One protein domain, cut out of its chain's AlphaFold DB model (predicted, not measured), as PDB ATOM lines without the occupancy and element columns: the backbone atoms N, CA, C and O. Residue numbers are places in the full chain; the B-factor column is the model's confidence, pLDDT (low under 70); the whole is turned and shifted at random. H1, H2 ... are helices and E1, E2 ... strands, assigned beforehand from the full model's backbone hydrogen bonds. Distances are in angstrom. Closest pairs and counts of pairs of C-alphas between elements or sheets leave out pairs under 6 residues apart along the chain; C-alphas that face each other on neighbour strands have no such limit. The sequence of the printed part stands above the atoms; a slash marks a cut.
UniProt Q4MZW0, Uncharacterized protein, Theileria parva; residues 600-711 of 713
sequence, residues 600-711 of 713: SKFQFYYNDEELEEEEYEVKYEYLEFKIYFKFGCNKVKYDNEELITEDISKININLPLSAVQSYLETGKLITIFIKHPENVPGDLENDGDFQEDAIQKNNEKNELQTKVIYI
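This is residues 600 to 711 of the 713 residues of an uncharacterized protein of Theileria parva (UniProt Q4MZW0). What does the model look like? A twisted wall of six strands, E2 E3 E6 E7 E8 E9, has a small sheet, E1 E4 E5, over part of one face, as in a sandwich; H1 lies beyond the E9 edge, and residues 685 to 691 stick out. What is it built of? The printed part has 112 residues, mostly strand by class, with E1 to E8, then H1, then E9 along the chain; the large sheet, in the order E2 E3 E6 E7 E8 E9, is mixed, and the small one, E1 E4 E5, is antiparallel. How large is it? It is compact, with a radius of gyration of the C-alphas of 14.6 A and spans of 40 by 34 by 26 A.

How is the small sheet paired? E1, residues 602 to 606, is antiparallel to E4, residues 635 to 638, with N 605 and O 635 at 2.9 A. E4 and E5, residues 641 to 644, form a hairpin, with N 636 and O 644 at 2.9 A. How is the large sheet paired? E2, residues 616 to 621, and E3, residues 624 to 633, form a hairpin, with N 619 and O 626 at 2.8 A; E3 bends by 107 degrees at residue 630 and is antiparallel to E6, residues 648 to 654, with N 627 and O 651 at 2.8 A. E6, E7, residues 659 to 664, and E8, residues 669 to 675, form a meander, each strand the antiparallel neighbour of the one before, with N 661 and O 652 at 2.8 A and N 672 and O 660 at 2.8 A. E9, residues 705 to 710, is parallel to E8, with N 707 and O 671 at 2.9 A. How do the sheets meet? They form a sandwich, two sheets face to face, with best planes 11 degrees apart; the closest C-alphas of E1 and E3, Tyr 606 and Cys 633, are 4.9 A apart. Where is H1? H1, residues 689 to 699, only grazes the large sheet, and its closest C-alpha pair with E9 is Ile 695 and Thr 706, 7.8 A; E8, H1 and E9 form a strand-helix-strand unit, two parallel strands with a helix between, with a right-handed crossover. In H1, 6 of 7 O i to N i+4 pairs are within hydrogen-bond range.

Where do the strands begin and end? C-alpha 602 of E1 is at (257.395, 202.754, 232.617), and C-alpha 710 of E9 is at (251.346, 190.546, 239.749). Which elements are long? From first to last C-alpha, E8 measures 19.6 A, E3 19.3 A, E6 17.3 A and H1 15.3 A.

How far does it reach? The two C-alphas farthest apart, Glu 614 and Asp 689, are 41.6 A apart. Are there cuts or long links? The printed part has no cut, and the link E8 to H1, 13 residues, is long. Where is confidence low? The pLDDT is under 70 at residues 679 to 704, 706 and 708 to 711.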
ATOM      1  N   SER A 600     262.893 200.980 231.824       90.31
ATOM      2  CA  SER A 600     262.467 201.210 230.433       90.31
ATOM      3  C   SER A 600     261.072 200.661 230.094       90.31
ATOM      4  O   SER A 600     260.715 200.622 228.918       90.31
ATOM      5  N   LYS A 601     260.327 200.138 231.078       92.50
ATOM      6  CA  LYS A 601     258.940 199.677 230.910       92.50
ATOM      7  C   LYS A 601     257.907 200.664 231.452       92.50
ATOM      8  O   LYS A 601     256.724 200.446 231.213       92.50
ATOM      9  N   PHE A 602     258.319 201.710 232.174       94.38
ATOM     10  CA  PHE A 602     257.395 202.754 232.617       94.38
ATOM     11  C   PHE A 602     257.004 203.683 231.470       94.38
ATOM     12  O   PHE A 602     257.840 204.033 230.643       94.38
ATOM     13  N   GLN A 603     255.751 204.127 231.496       96.19
ATOM     14  CA  GLN A 603     255.231 205.211 230.667       96.19
ATOM     15  C   GLN A 603     254.425 206.148 231.570       96.19
ATOM     16  O   GLN A 603     253.690 205.687 232.455       96.19
ATOM     17  N   PHE A 604     254.563 207.452 231.365       96.88
ATOM     18  CA  PHE A 604     253.915 208.484 232.174       96.88
ATOM     19  C   PHE A 604     252.999 209.307 231.280       96.88
ATOM     20  O   PHE A 604     253.362 209.592 230.145       96.88
ATOM     21  N   TYR A 605     251.827 209.679 231.779       97.19
ATOM     22  CA  TYR A 605     250.816 210.375 230.991       97.19
ATOM     23  C   TYR A 605     250.246 211.573 231.747       97.19
ATOM     24  O   TYR A 605     250.100 211.553 232.977       97.19
ATOM     25  N   TYR A 606     249.857 212.589 230.987       96.75
ATOM     26  CA  TYR A 606     249.107 213.743 231.456       96.75
ATOM     27  C   TYR A 606     248.022 214.078 230.428       96.75
ATOM     28  O   TYR A 606     248.304 214.192 229.242       96.75
ATOM     29  N   ASN A 607     246.763 214.190 230.865       94.06
ATOM     30  CA  ASN A 607     245.599 214.381 229.979       94.06
ATOM     31  C   ASN A 607     245.504 213.362 228.816       94.06
ATOM     32  O   ASN A 607     245.097 213.714 227.715       94.06
ATOM     33  N   ASP A 608     245.867 212.100 229.084       94.50
ATOM     34  CA  ASP A 608     245.963 210.986 228.119       94.50
ATOM     35  C   ASP A 608     247.053 211.109 227.028       94.50
ATOM     36  O   ASP A 608     247.239 210.166 226.256       94.50
ATOM     37  N   GLU A 609     247.840 212.188 227.010       96.75
ATOM     38  CA  GLU A 609     249.066 212.315 226.207       96.75
ATOM     39  C   GLU A 609     250.266 211.725 226.979       96.75
ATOM     40  O   GLU A 609     250.307 211.782 228.211       96.75
ATOM     41  N   GLU A 610     251.212 211.084 226.278       97.50
ATOM     42  CA  GLU A 610     252.406 210.459 226.880       97.50
ATOM     43  C   GLU A 610     253.507 211.512 227.076       97.50
ATOM     44  O   GLU A 610     253.776 212.287 226.162       97.50
ATOM     45  N   LEU A 611     254.112 211.558 228.266       96.75
ATOM     46  CA  LEU A 611     255.111 212.562 228.642       96.75
ATOM     47  C   LEU A 611     256.490 212.227 228.064       96.75
ATOM     48  O   LEU A 611     257.016 211.135 228.297       96.75
ATOM     49  N   GLU A 612     257.110 213.203 227.404       95.56
ATOM     50  CA  GLU A 612     258.467 213.082 226.845       95.56
ATOM     51  C   GLU A 612     259.551 213.137 227.948       95.56
ATOM     52  O   GLU A 612     259.314 213.625 229.061       95.56
ATOM     53  N   GLU A 613     260.782 212.682 227.658       90.75
ATOM     54  CA  GLU A 613     261.885 212.691 228.646       90.75
ATOM     55  C   GLU A 613     262.191 214.109 229.182       90.75
ATOM     56  O   GLU A 613     262.575 214.282 230.346       90.75
ATOM     57  N   GLU A 614     261.971 215.152 228.375       93.62
ATOM     58  CA  GLU A 614     262.098 216.553 228.776       93.62
ATOM     59  C   GLU A 614     261.014 217.040 229.755       93.62
ATOM     60  O   GLU A 614     261.174 218.129 230.320       93.62
ATOM     61  N   GLU A 615     259.953 216.279 230.027       96.12
ATOM     62  CA  GLU A 615     258.826 216.692 230.882       96.12
ATOM     63  C   GLU A 615     258.911 216.173 232.324       96.12
ATOM     64  O   GLU A 615     258.185 216.630 233.213       96.12
ATOM     65  N   TYR A 616     259.884 215.310 232.609       95.44
ATOM     66  CA  TYR A 616     260.225 214.881 233.963       95.44
ATOM     67  C   TYR A 616     261.725 215.023 234.261       95.44
ATOM     68  O   TYR A 616     262.501 215.589 233.488       95.44
ATOM     69  N   GLU A 617     262.137 214.618 235.459       93.94
ATOM     70  CA  GLU A 617     263.536 214.527 235.868       93.94
ATOM     71  C   GLU A 617     263.736 213.246 236.684       93.94
ATOM     72  O   GLU A 617     263.136 213.086 237.750       93.94
ATOM     73  N   VAL A 618     264.595 212.340 236.206       92.88
ATOM     74  CA  VAL A 618     264.950 211.103 236.917       92.88
ATOM     75  C   VAL A 618     266.224 211.321 237.732       92.88
ATOM     76  O   VAL A 618     267.299 211.564 237.185       92.88
ATOM     77  N   LYS A 619     266.133 211.184 239.057       92.38
ATOM     78  CA  LYS A 619     267.285 211.164 239.967       92.38
ATOM     79  C   LYS A 619     267.479 209.772 240.551       92.38
ATOM     80  O   LYS A 619     266.559 209.218 241.138       92.38
ATOM     81  N   TYR A 620     268.691 209.240 240.464       92.00
ATOM     82  CA  TYR A 620     269.099 208.064 241.231       92.00
ATOM     83  C   TYR A 620     269.763 208.490 242.551       92.00
ATOM     84  O   TYR A 620     270.696 209.299 242.524       92.00
ATOM     85  N   GLU A 621     269.321 207.914 243.672       90.81
ATOM     86  CA  GLU A 621     269.978 207.978 244.985       90.81
ATOM     87  C   GLU A 621     269.800 206.646 245.743       90.81
ATOM     88  O   GLU A 621     268.676 206.200 245.945       90.81
ATOM     89  N   TYR A 622     270.875 206.056 246.275       88.88
ATOM     90  CA  TYR A 622     270.817 204.990 247.304       88.88
ATOM     91  C   TYR A 622     269.981 203.722 246.989       88.88
ATOM     92  O   TYR A 622     269.410 203.143 247.911       88.88
ATOM     93  N   LEU A 623     269.973 203.237 245.739       90.69
ATOM     94  CA  LEU A 623     269.094 202.156 245.225       90.69
ATOM     95  C   LEU A 623     267.644 202.572 244.911       90.69
ATOM     96  O   LEU A 623     266.811 201.708 244.633       90.69
ATOM     97  N   GLU A 624     267.347 203.870 244.908       92.56
ATOM     98  CA  GLU A 624     266.040 204.412 244.540       92.56
ATOM     99  C   GLU A 624     266.147 205.309 243.304       92.56
ATOM    100  O   GLU A 624     266.975 206.224 243.257       92.56
ATOM    101  N   PHE A 625     265.268 205.097 242.322       93.94
ATOM    102  CA  PHE A 625     264.989 206.102 241.295       93.94
ATOM    103  C   PHE A 625     263.856 207.014 241.766       93.94
ATOM    104  O   PHE A 625     262.877 206.552 242.343       93.94
ATOM    105  N   LYS A 626     263.989 208.317 241.533       94.31
ATOM    106  CA  LYS A 626     263.050 209.357 241.962       94.31
ATOM    107  C   LYS A 626     262.710 210.207 240.753       94.31
ATOM    108  O   LYS A 626     263.581 210.891 240.220       94.31
ATOM    109  N   ILE A 627     261.469 210.106 240.304       95.31
ATOM    110  CA  ILE A 627     260.949 210.765 239.109       95.31
ATOM    111  C   ILE A 627     260.137 211.967 239.574       95.31
ATOM    112  O   ILE A 627     259.262 211.821 240.427       95.31
ATOM    113  N   TYR A 628     260.452 213.147 239.049       94.56
ATOM    114  CA  TYR A 628     259.775 214.406 239.361       94.56
ATOM    115  C   TYR A 628     259.137 214.951 238.084       94.56
ATOM    116  O   TYR A 628     259.856 215.187 237.113       94.56
ATOM    117  N   PHE A 629     257.819 215.153 238.069       94.56
ATOM    118  CA  PHE A 629     257.106 215.659 236.891       94.56
ATOM    119  C   PHE A 629     257.094 217.189 236.872       94.56
ATOM    120  O   PHE A 629     256.908 217.819 237.914       94.56
ATOM    121  N   LYS A 630     257.285 217.800 235.697       93.81
ATOM    122  CA  LYS A 630     257.315 219.268 235.545       93.81
ATOM    123  C   LYS A 630     255.917 219.873 235.394       93.81
ATOM    124  O   LYS A 630     255.705 220.999 235.835       93.81
ATOM    125  N   PHE A 631     254.978 219.113 234.828       85.38
ATOM    126  CA  PHE A 631     253.606 219.552 234.530       85.38
ATOM    127  C   PHE A 631     252.523 218.702 235.222       85.38
ATOM    128  O   PHE A 631     251.339 218.856 234.944       85.38
ATOM    129  N   GLY A 632     252.931 217.846 236.166       85.88
ATOM    130  CA  GLY A 632     252.089 216.799 236.747       85.88
ATOM    131  C   GLY A 632     252.105 215.513 235.914       85.88
ATOM    132  O   GLY A 632     252.678 215.460 234.830       85.88
ATOM    133  N   CYS A 633     251.513 214.458 236.460       95.19
ATOM    134  CA  CYS A 633     251.271 213.183 235.790       95.19
ATOM    135  C   CYS A 633     249.993 212.604 236.400       95.19
ATOM    136  O   CYS A 633     249.896 212.527 237.623       95.19
ATOM    137  N   ASN A 634     249.026 212.202 235.576       94.81
ATOM    138  CA  ASN A 634     247.728 211.702 236.043       94.81
ATOM    139  C   ASN A 634     247.512 210.206 235.765       94.81
ATOM    140  O   ASN A 634     246.546 209.613 236.245       94.81
ATOM    141  N   LYS A 635     248.428 209.569 235.026       96.25
ATOM    142  CA  LYS A 635     248.399 208.131 234.759       96.25
ATOM    143  C   LYS A 635     249.809 207.573 234.581       96.25
ATOM    144  O   LYS A 635     250.635 208.140 233.874       96.25
ATOM    145  N   VAL A 636     250.075 206.436 235.219       95.88
ATOM    146  CA  VAL A 636     251.356 205.719 235.154       95.88
ATOM    147  C   VAL A 636     251.096 204.299 234.693       95.88
ATOM    148  O   VAL A 636     250.344 203.565 235.344       95.88
ATOM    149  N   LYS A 637     251.765 203.891 233.616       95.62
ATOM    150  CA  LYS A 637     251.796 202.501 233.160       95.62
ATOM    151  C   LYS A 637     253.153 201.872 233.417       95.62
ATOM    152  O   LYS A 637     254.169 202.562 233.502       95.62
ATOM    153  N   TYR A 638     253.162 200.550 233.500       93.69
ATOM    154  CA  TYR A 638     254.366 199.746 233.363       93.69
ATOM    155  C   TYR A 638     254.032 198.533 232.500       93.69
ATOM    156  O   TYR A 638     253.098 197.803 232.815       93.69
ATOM    157  N   ASP A 639     254.782 198.311 231.420       92.12
ATOM    158  CA  ASP A 639     254.553 197.191 230.490       92.12
ATOM    159  C   ASP A 639     253.138 197.201 229.862       92.12
ATOM    160  O   ASP A 639     252.575 196.157 229.549       92.12
ATOM    161  N   ASN A 640     252.578 198.402 229.652       92.00
ATOM    162  CA  ASN A 640     251.185 198.720 229.282       92.00
ATOM    163  C   ASN A 640     250.123 198.576 230.398       92.00
ATOM    164  O   ASN A 640     249.019 199.094 230.225       92.00
ATOM    165  N   GLU A 641     250.428 197.955 231.541       91.06
ATOM    166  CA  GLU A 641     249.486 197.800 232.665       91.06
ATOM    167  C   GLU A 641     249.348 199.094 233.489       91.06
ATOM    168  O   GLU A 641     250.344 199.730 233.839       91.06
ATOM    169  N   GLU A 642     248.115 199.488 233.836       93.00
ATOM    170  CA  GLU A 642     247.831 200.742 234.555       93.00
ATOM    171  C   GLU A 642     248.066 200.617 236.077       93.00
ATOM    172  O   GLU A 642     247.288 200.034 236.850       93.00
ATOM    173  N   LEU A 643     249.175 201.210 236.530       91.00
ATOM    174  CA  LEU A 643     249.592 201.218 237.931       91.00
ATOM    175  C   LEU A 643     248.789 202.242 238.742       91.00
ATOM    176  O   LEU A 643     248.186 201.882 239.758       91.00
ATOM    177  N   ILE A 644     248.786 203.497 238.280       91.19
ATOM    178  CA  ILE A 644     248.213 204.685 238.934       91.19
ATOM    179  C   ILE A 644     247.381 205.452 237.896       91.19
ATOM    180  O   ILE A 644     247.802 205.559 236.746       91.19
ATOM    181  N   THR A 645     246.235 205.995 238.306       91.38
ATOM    182  CA  THR A 645     245.293 206.769 237.471       91.38
ATOM    183  C   THR A 645     244.760 207.990 238.239       91.38
ATOM    184  O   THR A 645     243.558 208.249 238.263       91.38
ATOM    185  N   GLU A 646     245.649 208.660 238.972       90.06
ATOM    186  CA  GLU A 646     245.374 209.788 239.869       90.06
ATOM    187  C   GLU A 646     246.538 210.793 239.789       90.06
ATOM    188  O   GLU A 646     247.670 210.399 239.492       90.06
ATOM    189  N   ASP A 647     246.275 212.075 240.063       91.62
ATOM    190  CA  ASP A 647     247.264 213.156 239.950       91.62
ATOM    191  C   ASP A 647     248.408 213.039 240.972       91.62
ATOM    192  O   ASP A 647     248.208 213.019 242.196       91.62
ATOM    193  N   ILE A 648     249.637 212.976 240.450       93.31
ATOM    194  CA  ILE A 648     250.873 212.793 241.212       93.31
ATOM    195  C   ILE A 648     251.981 213.750 240.752       93.31
ATOM    196  O   ILE A 648     252.171 214.027 239.569       93.31
ATOM    197  N   SER A 649     252.779 214.220 241.713       90.25
ATOM    198  CA  SER A 649     253.910 215.135 241.471       90.25
ATOM    199  C   SER A 649     255.275 214.435 241.407       90.25
ATOM    200  O   SER A 649     256.239 214.992 240.877       90.25
ATOM    201  N   LYS A 650     255.382 213.216 241.956       93.81
ATOM    202  CA  LYS A 650     256.633 212.445 242.026       93.81
ATOM    203  C   LYS A 650     256.385 210.947 242.215       93.81
ATOM    204  O   LYS A 650     255.417 210.570 242.871       93.81
ATOM    205  N   ILE A 651     257.328 210.117 241.776       95.25
ATOM    206  CA  ILE A 651     257.383 208.674 242.070       95.25
ATOM    207  C   ILE A 651     258.758 208.337 242.655       95.25
ATOM    208  O   ILE A 651     259.771 208.798 242.135       95.25
ATOM    209  N   ASN A 652     258.811 207.497 243.689       94.62
ATOM    210  CA  ASN A 652     260.026 206.802 244.119       94.62
ATOM    211  C   ASN A 652     259.923 205.319 243.718       94.62
ATOM    212  O   ASN A 652     258.879 204.705 243.915       94.62
ATOM    213  N   ILE A 653     260.993 204.727 243.198       94.19
ATOM    214  CA  ILE A 653     261.060 203.319 242.785       94.19
ATOM    215  C   ILE A 653     262.244 202.681 243.510       94.19
ATOM    216  O   ILE A 653     263.399 202.975 243.201       94.19
ATOM    217  N   ASN A 654     261.955 201.836 244.497       92.12
ATOM    218  CA  ASN A 654     262.942 201.154 245.327       92.12
ATOM    219  C   ASN A 654     263.330 199.814 244.678       92.12
ATOM    220  O   ASN A 654     262.509 198.896 244.597       92.12
ATOM    221  N   LEU A 655     264.573 199.711 244.189       91.06
ATOM    222  CA  LEU A 655     265.010 198.582 243.358       91.06
ATOM    223  C   LEU A 655     265.061 197.227 244.096       91.06
ATOM    224  O   LEU A 655     264.570 196.260 243.521       91.06
ATOM    225  N   PRO A 656     265.583 197.106 245.339       88.19
ATOM    226  CA  PRO A 656     265.594 195.835 246.074       88.19
ATOM    227  C   PRO A 656     264.215 195.189 246.244       88.19
ATOM    228  O   PRO A 656     264.103 193.969 246.142       88.19
ATOM    229  N   LEU A 657     263.184 196.009 246.472       86.12
ATOM    230  CA  LEU A 657     261.816 195.568 246.764       86.12
ATOM    231  C   LEU A 657     260.897 195.525 245.527       86.12
ATOM    232  O   LEU A 657     259.739 195.131 245.654       86.12
ATOM    233  N   SER A 658     261.361 195.986 244.356       88.25
ATOM    234  CA  SER A 658     260.506 196.306 243.192       88.25
ATOM    235  C   SER A 658     259.273 197.152 243.560       88.25
ATOM    236  O   SER A 658     258.175 196.946 243.035       88.25
ATOM    237  N   ALA A 659     259.441 198.088 244.498       90.06
ATOM    238  CA  ALA A 659     258.343 198.856 245.075       90.06
ATOM    239  C   ALA A 659     258.273 200.265 244.472       90.06
ATOM    240  O   ALA A 659     259.218 201.048 244.574       90.06
ATOM    241  N   VAL A 660     257.133 200.590 243.872       91.94
ATOM    242  CA  VAL A 660     256.786 201.900 243.317       91.94
ATOM    243  C   VAL A 660     255.937 202.645 244.345       91.94
ATOM    244  O   VAL A 660     254.872 202.175 244.740       91.94
ATOM    245  N   GLN A 661     256.400 203.803 244.795       92.62
ATOM    246  CA  GLN A 661     255.741 204.637 245.796       92.62
ATOM    247  C   GLN A 661     255.423 206.011 245.218       92.62
ATOM    248  O   GLN A 661     256.299 206.662 244.649       92.62
ATOM    249  N   SER A 662     254.196 206.485 245.408       89.81
ATOM    250  CA  SER A 662     253.772 207.807 244.944       89.81
ATOM    251  C   SER A 662     252.941 208.534 245.993       89.81
ATOM    252  O   SER A 662     252.191 207.912 246.744       89.81
ATOM    253  N   TYR A 663     253.080 209.858 246.039       85.00
ATOM    254  CA  TYR A 663     252.255 210.722 246.879       85.00
ATOM    255  C   TYR A 663     251.265 211.467 245.987       85.00
ATOM    256  O   TYR A 663     251.679 212.240 245.119       85.00
ATOM    257  N   LEU A 664     249.982 211.236 246.243       84.25
ATOM    258  CA  LEU A 664     248.872 211.973 245.645       84.25
ATOM    259  C   LEU A 664     248.865 213.426 246.135       84.25
ATOM    260  O   LEU A 664     249.343 213.716 247.237       84.25
ATOM    261  N   GLU A 665     248.227 214.330 245.389       81.38
ATOM    262  CA  GLU A 665     247.993 215.707 245.862       81.38
ATOM    263  C   GLU A 665     247.145 215.770 247.147       81.38
ATOM    264  O   GLU A 665     247.291 216.687 247.953       81.38
ATOM    265  N   THR A 666     246.328 214.743 247.402       81.81
ATOM    266  CA  THR A 666     245.572 214.553 248.655       81.81
ATOM    267  C   THR A 666     246.456 214.251 249.876       81.81
ATOM    268  O   THR A 666     245.951 214.157 250.992       81.81
ATOM    269  N   GLY A 667     247.769 214.071 249.690       82.38
ATOM    270  CA  GLY A 667     248.736 213.726 250.737       82.38
ATOM    271  C   GLY A 667     248.840 212.227 251.042       82.38
ATOM    272  O   GLY A 667     249.767 211.811 251.740       82.38
ATOM    273  N   LYS A 668     247.935 211.404 250.496       85.19
ATOM    274  CA  LYS A 668     247.955 209.942 250.625       85.19
ATOM    275  C   LYS A 668     249.141 209.320 249.876       85.19
ATOM    276  O   LYS A 668     249.522 209.761 248.792       85.19
ATOM    277  N   LEU A 669     249.688 208.256 250.465       85.56
ATOM    278  CA  LEU A 669     250.775 207.450 249.914       85.56
ATOM    279  C   LEU A 669     250.219 206.161 249.294       85.56
ATOM    280  O   LEU A 669     249.662 205.314 249.997       85.56
ATOM    281  N   ILE A 670     250.422 206.003 247.986       88.12
ATOM    282  CA  ILE A 670     250.216 204.745 247.264       88.12
ATOM    283  C   ILE A 670     251.533 203.961 247.258       88.12
ATOM    284  O   ILE A 670     252.587 204.521 246.955       88.12
ATOM    285  N   THR A 671     251.482 202.659 247.553       89.88
ATOM    286  CA  THR A 671     252.605 201.726 247.336       89.88
ATOM    287  C   THR A 671     252.162 200.552 246.468       89.88
ATOM    288  O   THR A 671     251.173 199.885 246.770       89.88
ATOM    289  N   ILE A 672     252.912 200.292 245.399       89.12
ATOM    290  CA  ILE A 672     252.678 199.226 244.425       89.12
ATOM    291  C   ILE A 672     253.915 198.336 244.361       89.12
ATOM    292  O   ILE A 672     255.010 198.811 244.079       89.12
ATOM    293  N   PHE A 673     253.739 197.039 244.593       87.56
ATOM    294  CA  PHE A 673     254.808 196.051 244.439       87.56
ATOM    295  C   PHE A 673     254.681 195.369 243.081       87.56
ATOM    296  O   PHE A 673     253.623 194.810 242.782       87.56
ATOM    297  N   ILE A 674     255.755 195.404 242.288       85.94
ATOM    298  CA  ILE A 674     255.854 194.747 240.980       85.94
ATOM    299  C   ILE A 674     256.574 193.406 241.160       85.94
ATOM    300  O   ILE A 674     257.778 193.363 241.412       85.94
ATOM    301  N   LYS A 675     255.840 192.297 241.022       83.25
ATOM    302  CA  LYS A 675     256.409 190.938 241.051       83.25
ATOM    303  C   LYS A 675     256.533 190.395 239.622       83.25
ATOM    304  O   LYS A 675     255.550 190.412 238.883       83.25
ATOM    305  N   HIS A 676     257.731 189.939 239.248       79.19
ATOM    306  CA  HIS A 676     258.054 189.352 237.940       79.19
ATOM    307  C   HIS A 676     257.973 187.812 238.040       79.19
ATOM    308  O   HIS A 676     258.316 187.266 239.090       79.19
ATOM    309  N   PRO A 677     257.533 187.080 236.997       71.69
ATOM    310  CA  PRO A 677     257.361 185.625 237.072       71.69
ATOM    311  C   PRO A 677     258.687 184.846 237.129       71.69
ATOM    312  O   PRO A 677     258.681 183.680 237.507       71.69
ATOM    313  N   GLU A 678     259.815 185.479 236.786       70.06
ATOM    314  CA  GLU A 678     261.158 184.901 236.960       70.06
ATOM    315  C   GLU A 678     261.701 185.033 238.397       70.06
ATOM    316  O   GLU A 678     262.777 184.507 238.672       70.06
ATOM    317  N   ASN A 679     260.999 185.719 239.313       65.94
ATOM    318  CA  ASN A 679     261.404 185.786 240.721       65.94
ATOM    319  C   ASN A 679     261.407 184.374 241.313       65.94
ATOM    320  O   ASN A 679     260.362 183.719 241.377       65.94
ATOM    321  N   VAL A 680     262.567 183.913 241.774       55.47
ATOM    322  CA  VAL A 680     262.702 182.577 242.359       55.47
ATOM    323  C   VAL A 680     261.886 182.520 243.659       55.47
ATOM    324  O   VAL A 680     261.891 183.496 244.414       55.47
ATOM    325  N   PRO A 681     261.188 181.412 243.977       45.75
ATOM    326  CA  PRO A 681     260.606 181.200 245.303       45.75
ATOM    327  C   PRO A 681     261.707 181.209 246.383       45.75
ATOM    328  O   PRO A 681     262.358 180.197 246.619       45.75
ATOM    329  N   GLY A 682     261.945 182.385 246.973       53.31
ATOM    330  CA  GLY A 682     263.099 182.694 247.831       53.31
ATOM    331  C   GLY A 682     263.663 184.112 247.619       53.31
ATOM    332  O   GLY A 682     264.088 184.748 248.573       53.31
ATOM    333  N   ASP A 683     263.548 184.692 246.414       52.53
ATOM    334  CA  ASP A 683     264.018 186.064 246.093       52.53
ATOM    335  C   ASP A 683     263.325 187.180 246.908       52.53
ATOM    336  O   ASP A 683     263.729 188.347 246.837       52.53
ATOM    337  N   LEU A 684     262.238 186.818 247.601       56.72
ATOM    338  CA  LEU A 684     261.408 187.590 248.528       56.72
ATOM    339  C   LEU A 684     260.833 186.597 249.569       56.72
ATOM    340  O   LEU A 684     259.660 186.223 249.494       56.72
ATOM    341  N   GLU A 685     261.678 186.066 250.459       43.47
ATOM    342  CA  GLU A 685     261.291 185.019 251.422       43.47
ATOM    343  C   GLU A 685     260.098 185.411 252.312       43.47
ATOM    344  O   GLU A 685     260.138 186.393 253.045       43.47
ATOM    345  N   ASN A 686     259.055 184.572 252.297       40.56
ATOM    346  CA  ASN A 686     257.984 184.493 253.304       40.56
ATOM    347  C   ASN A 686     257.218 185.794 253.636       40.56
ATOM    348  O   ASN A 686     256.511 185.860 254.642       40.56
ATOM    349  N   ASP A 687     257.247 186.778 252.736       45.75
ATOM    350  CA  ASP A 687     256.556 188.074 252.834       45.75
ATOM    351  C   ASP A 687     255.012 187.999 252.693       45.75
ATOM    352  O   ASP A 687     254.364 188.920 252.199       45.75
ATOM    353  N   GLY A 688     254.399 186.885 253.107       46.19
ATOM    354  CA  GLY A 688     252.959 186.800 253.357       46.19
ATOM    355  C   GLY A 688     252.616 187.502 254.669       46.19
ATOM    356  O   GLY A 688     251.941 188.525 254.665       46.19
ATOM    357  N   ASP A 689     253.167 187.006 255.780       44.22
ATOM    358  CA  ASP A 689     252.903 187.579 257.102       44.22
ATOM    359  C   ASP A 689     253.663 188.900 257.314       44.22
ATOM    360  O   ASP A 689     253.090 189.872 257.799       44.22
ATOM    361  N   PHE A 690     254.950 188.977 256.946       42.16
ATOM    362  CA  PHE A 690     255.806 190.098 257.369       42.16
ATOM    363  C   PHE A 690     255.482 191.425 256.656       42.16
ATOM    364  O   PHE A 690     255.417 192.471 257.311       42.16
ATOM    365  N   GLN A 691     255.195 191.396 255.348       50.19
ATOM    366  CA  GLN A 691     254.674 192.568 254.637       50.19
ATOM    367  C   GLN A 691     253.269 192.952 255.114       50.19
ATOM    368  O   GLN A 691     253.057 194.133 255.383       50.19
ATOM    369  N   GLU A 692     252.318 192.020 255.269       46.97
ATOM    370  CA  GLU A 692     250.966 192.385 255.726       46.97
ATOM    371  C   GLU A 692     250.975 192.994 257.135       46.97
ATOM    372  O   GLU A 692     250.332 194.020 257.358       46.97
ATOM    373  N   ASP A 693     251.767 192.454 258.058       45.88
ATOM    374  CA  ASP A 693     251.880 192.945 259.433       45.88
ATOM    375  C   ASP A 693     252.572 194.330 259.497       45.88
ATOM    376  O   ASP A 693     252.159 195.219 260.253       45.88
ATOM    377  N   ALA A 694     253.575 194.578 258.641       46.47
ATOM    378  CA  ALA A 694     254.225 195.886 258.493       46.47
ATOM    379  C   ALA A 694     253.347 196.930 257.770       46.47
ATOM    380  O   ALA A 694     253.428 198.124 258.077       46.47
ATOM    381  N   ILE A 695     252.491 196.500 256.839       49.56
ATOM    382  CA  ILE A 695     251.494 197.347 256.172       49.56
ATOM    383  C   ILE A 695     250.387 197.721 257.168       49.56
ATOM    384  O   ILE A 695     250.135 198.908 257.377       49.56
ATOM    385  N   GLN A 696     249.795 196.747 257.869       47.56
ATOM    386  CA  GLN A 696     248.746 196.984 258.869       47.56
ATOM    387  C   GLN A 696     249.202 197.964 259.964       47.56
ATOM    388  O   GLN A 696     248.509 198.948 260.229       47.56
ATOM    389  N   LYS A 697     250.409 197.789 260.523       48.47
ATOM    390  CA  LYS A 697     250.957 198.673 261.576       48.47
ATOM    391  C   LYS A 697     251.244 200.112 261.127       48.47
ATOM    392  O   LYS A 697     251.368 200.992 261.978       48.47
ATOM    393  N   ASN A 698     251.340 200.379 259.820       45.69
ATOM    394  CA  ASN A 698     251.450 201.743 259.286       45.69
ATOM    395  C   ASN A 698     250.085 202.337 258.887       45.69
ATOM    396  O   ASN A 698     249.879 203.543 259.057       45.69
ATOM    397  N   ASN A 699     249.142 201.504 258.433       49.00
ATOM    398  CA  ASN A 699     247.779 201.915 258.073       49.00
ATOM    399  C   ASN A 699     247.007 202.534 259.258       49.00
ATOM    400  O   ASN A 699     246.163 203.400 259.051       49.00
ATOM    401  N   GLU A 700     247.317 202.162 260.507       50.16
ATOM    402  CA  GLU A 700     246.690 202.753 261.705       50.16
ATOM    403  C   GLU A 700     247.075 204.226 261.980       50.16
ATOM    404  O   GLU A 700     246.522 204.842 262.894       50.16
ATOM    405  N   LYS A 701     248.030 204.812 261.237       53.97
ATOM    406  CA  LYS A 701     248.503 206.197 261.466       53.97
ATOM    407  C   LYS A 701     248.461 207.134 260.263       53.97
ATOM    408  O   LYS A 701     248.547 208.341 260.470       53.97
ATOM    409  N   ASN A 702     248.330 206.621 259.045       52.31
ATOM    410  CA  ASN A 702     248.116 207.416 257.833       52.31
ATOM    411  C   ASN A 702     247.202 206.631 256.883       52.31
ATOM    412  O   ASN A 702     247.280 205.406 256.853       52.31
ATOM    413  N   GLU A 703     246.411 207.319 256.053       60.09
ATOM    414  CA  GLU A 703     245.615 206.684 254.990       60.09
ATOM    415  C   GLU A 703     246.498 206.170 253.836       60.09
ATOM    416  O   GLU A 703     246.510 206.715 252.732       60.09
ATOM    417  N   LEU A 704     247.265 205.116 254.091       60.31
ATOM    418  CA  LEU A 704     248.000 204.368 253.077       60.31
ATOM    419  C   LEU A 704     247.043 203.552 252.198       60.31
ATOM    420  O   LEU A 704     246.058 202.987 252.675       60.31
ATOM    421  N   GLN A 705     247.370 203.440 250.910       71.56
ATOM    422  CA  GLN A 705     246.788 202.432 250.022       71.56
ATOM    423  C   GLN A 705     247.900 201.592 249.395       71.56
ATOM    424  O   GLN A 705     248.748 202.090 248.652       71.56
ATOM    425  N   THR A 706     247.888 200.292 249.684       69.62
ATOM    426  CA  THR A 706     248.808 199.320 249.087       69.62
ATOM    427  C   THR A 706     248.073 198.492 248.036       69.62
ATOM    428  O   THR A 706     247.018 197.928 248.316       69.62
ATOM    429  N   LYS A 707     248.628 198.417 246.822       74.19
ATOM    430  CA  LYS A 707     248.073 197.684 245.669       74.19
ATOM    431  C   LYS A 707     249.167 196.771 245.107       74.19
ATOM    432  O   LYS A 707     250.044 197.228 244.382       74.19
ATOM    433  N   VAL A 708     249.154 195.485 245.457       69.00
ATOM    434  CA  VAL A 708     250.108 194.508 244.896       69.00
ATOM    435  C   VAL A 708     249.701 194.183 243.458       69.00
ATOM    436  O   VAL A 708     248.542 193.847 243.219       69.00
ATOM    437  N   ILE A 709     250.636 194.271 242.507       69.81
ATOM    438  CA  ILE A 709     250.382 193.979 241.091       69.81
ATOM    439  C   ILE A 709     251.301 192.838 240.646       69.81
ATOM    440  O   ILE A 709     252.526 192.960 240.593       69.81
ATOM    441  N   TYR A 710     250.680 191.705 240.330       69.25
ATOM    442  CA  TYR A 710     251.346 190.546 239.749       69.25
ATOM    443  C   TYR A 710     251.392 190.731 238.235       69.25
ATOM    444  O   TYR A 710     250.366 190.592 237.572       69.25
ATOM    445  N   ILE A 711     252.566 191.061 237.694       63.00
ATOM    446  CA  ILE A 711     252.712 191.255 236.252       63.00
ATOM    447  C   ILE A 711     252.859 189.889 235.602       63.00
ATOM    448  O   ILE A 711     253.822 189.159 235.842       63.00
TER     449      ILE A 711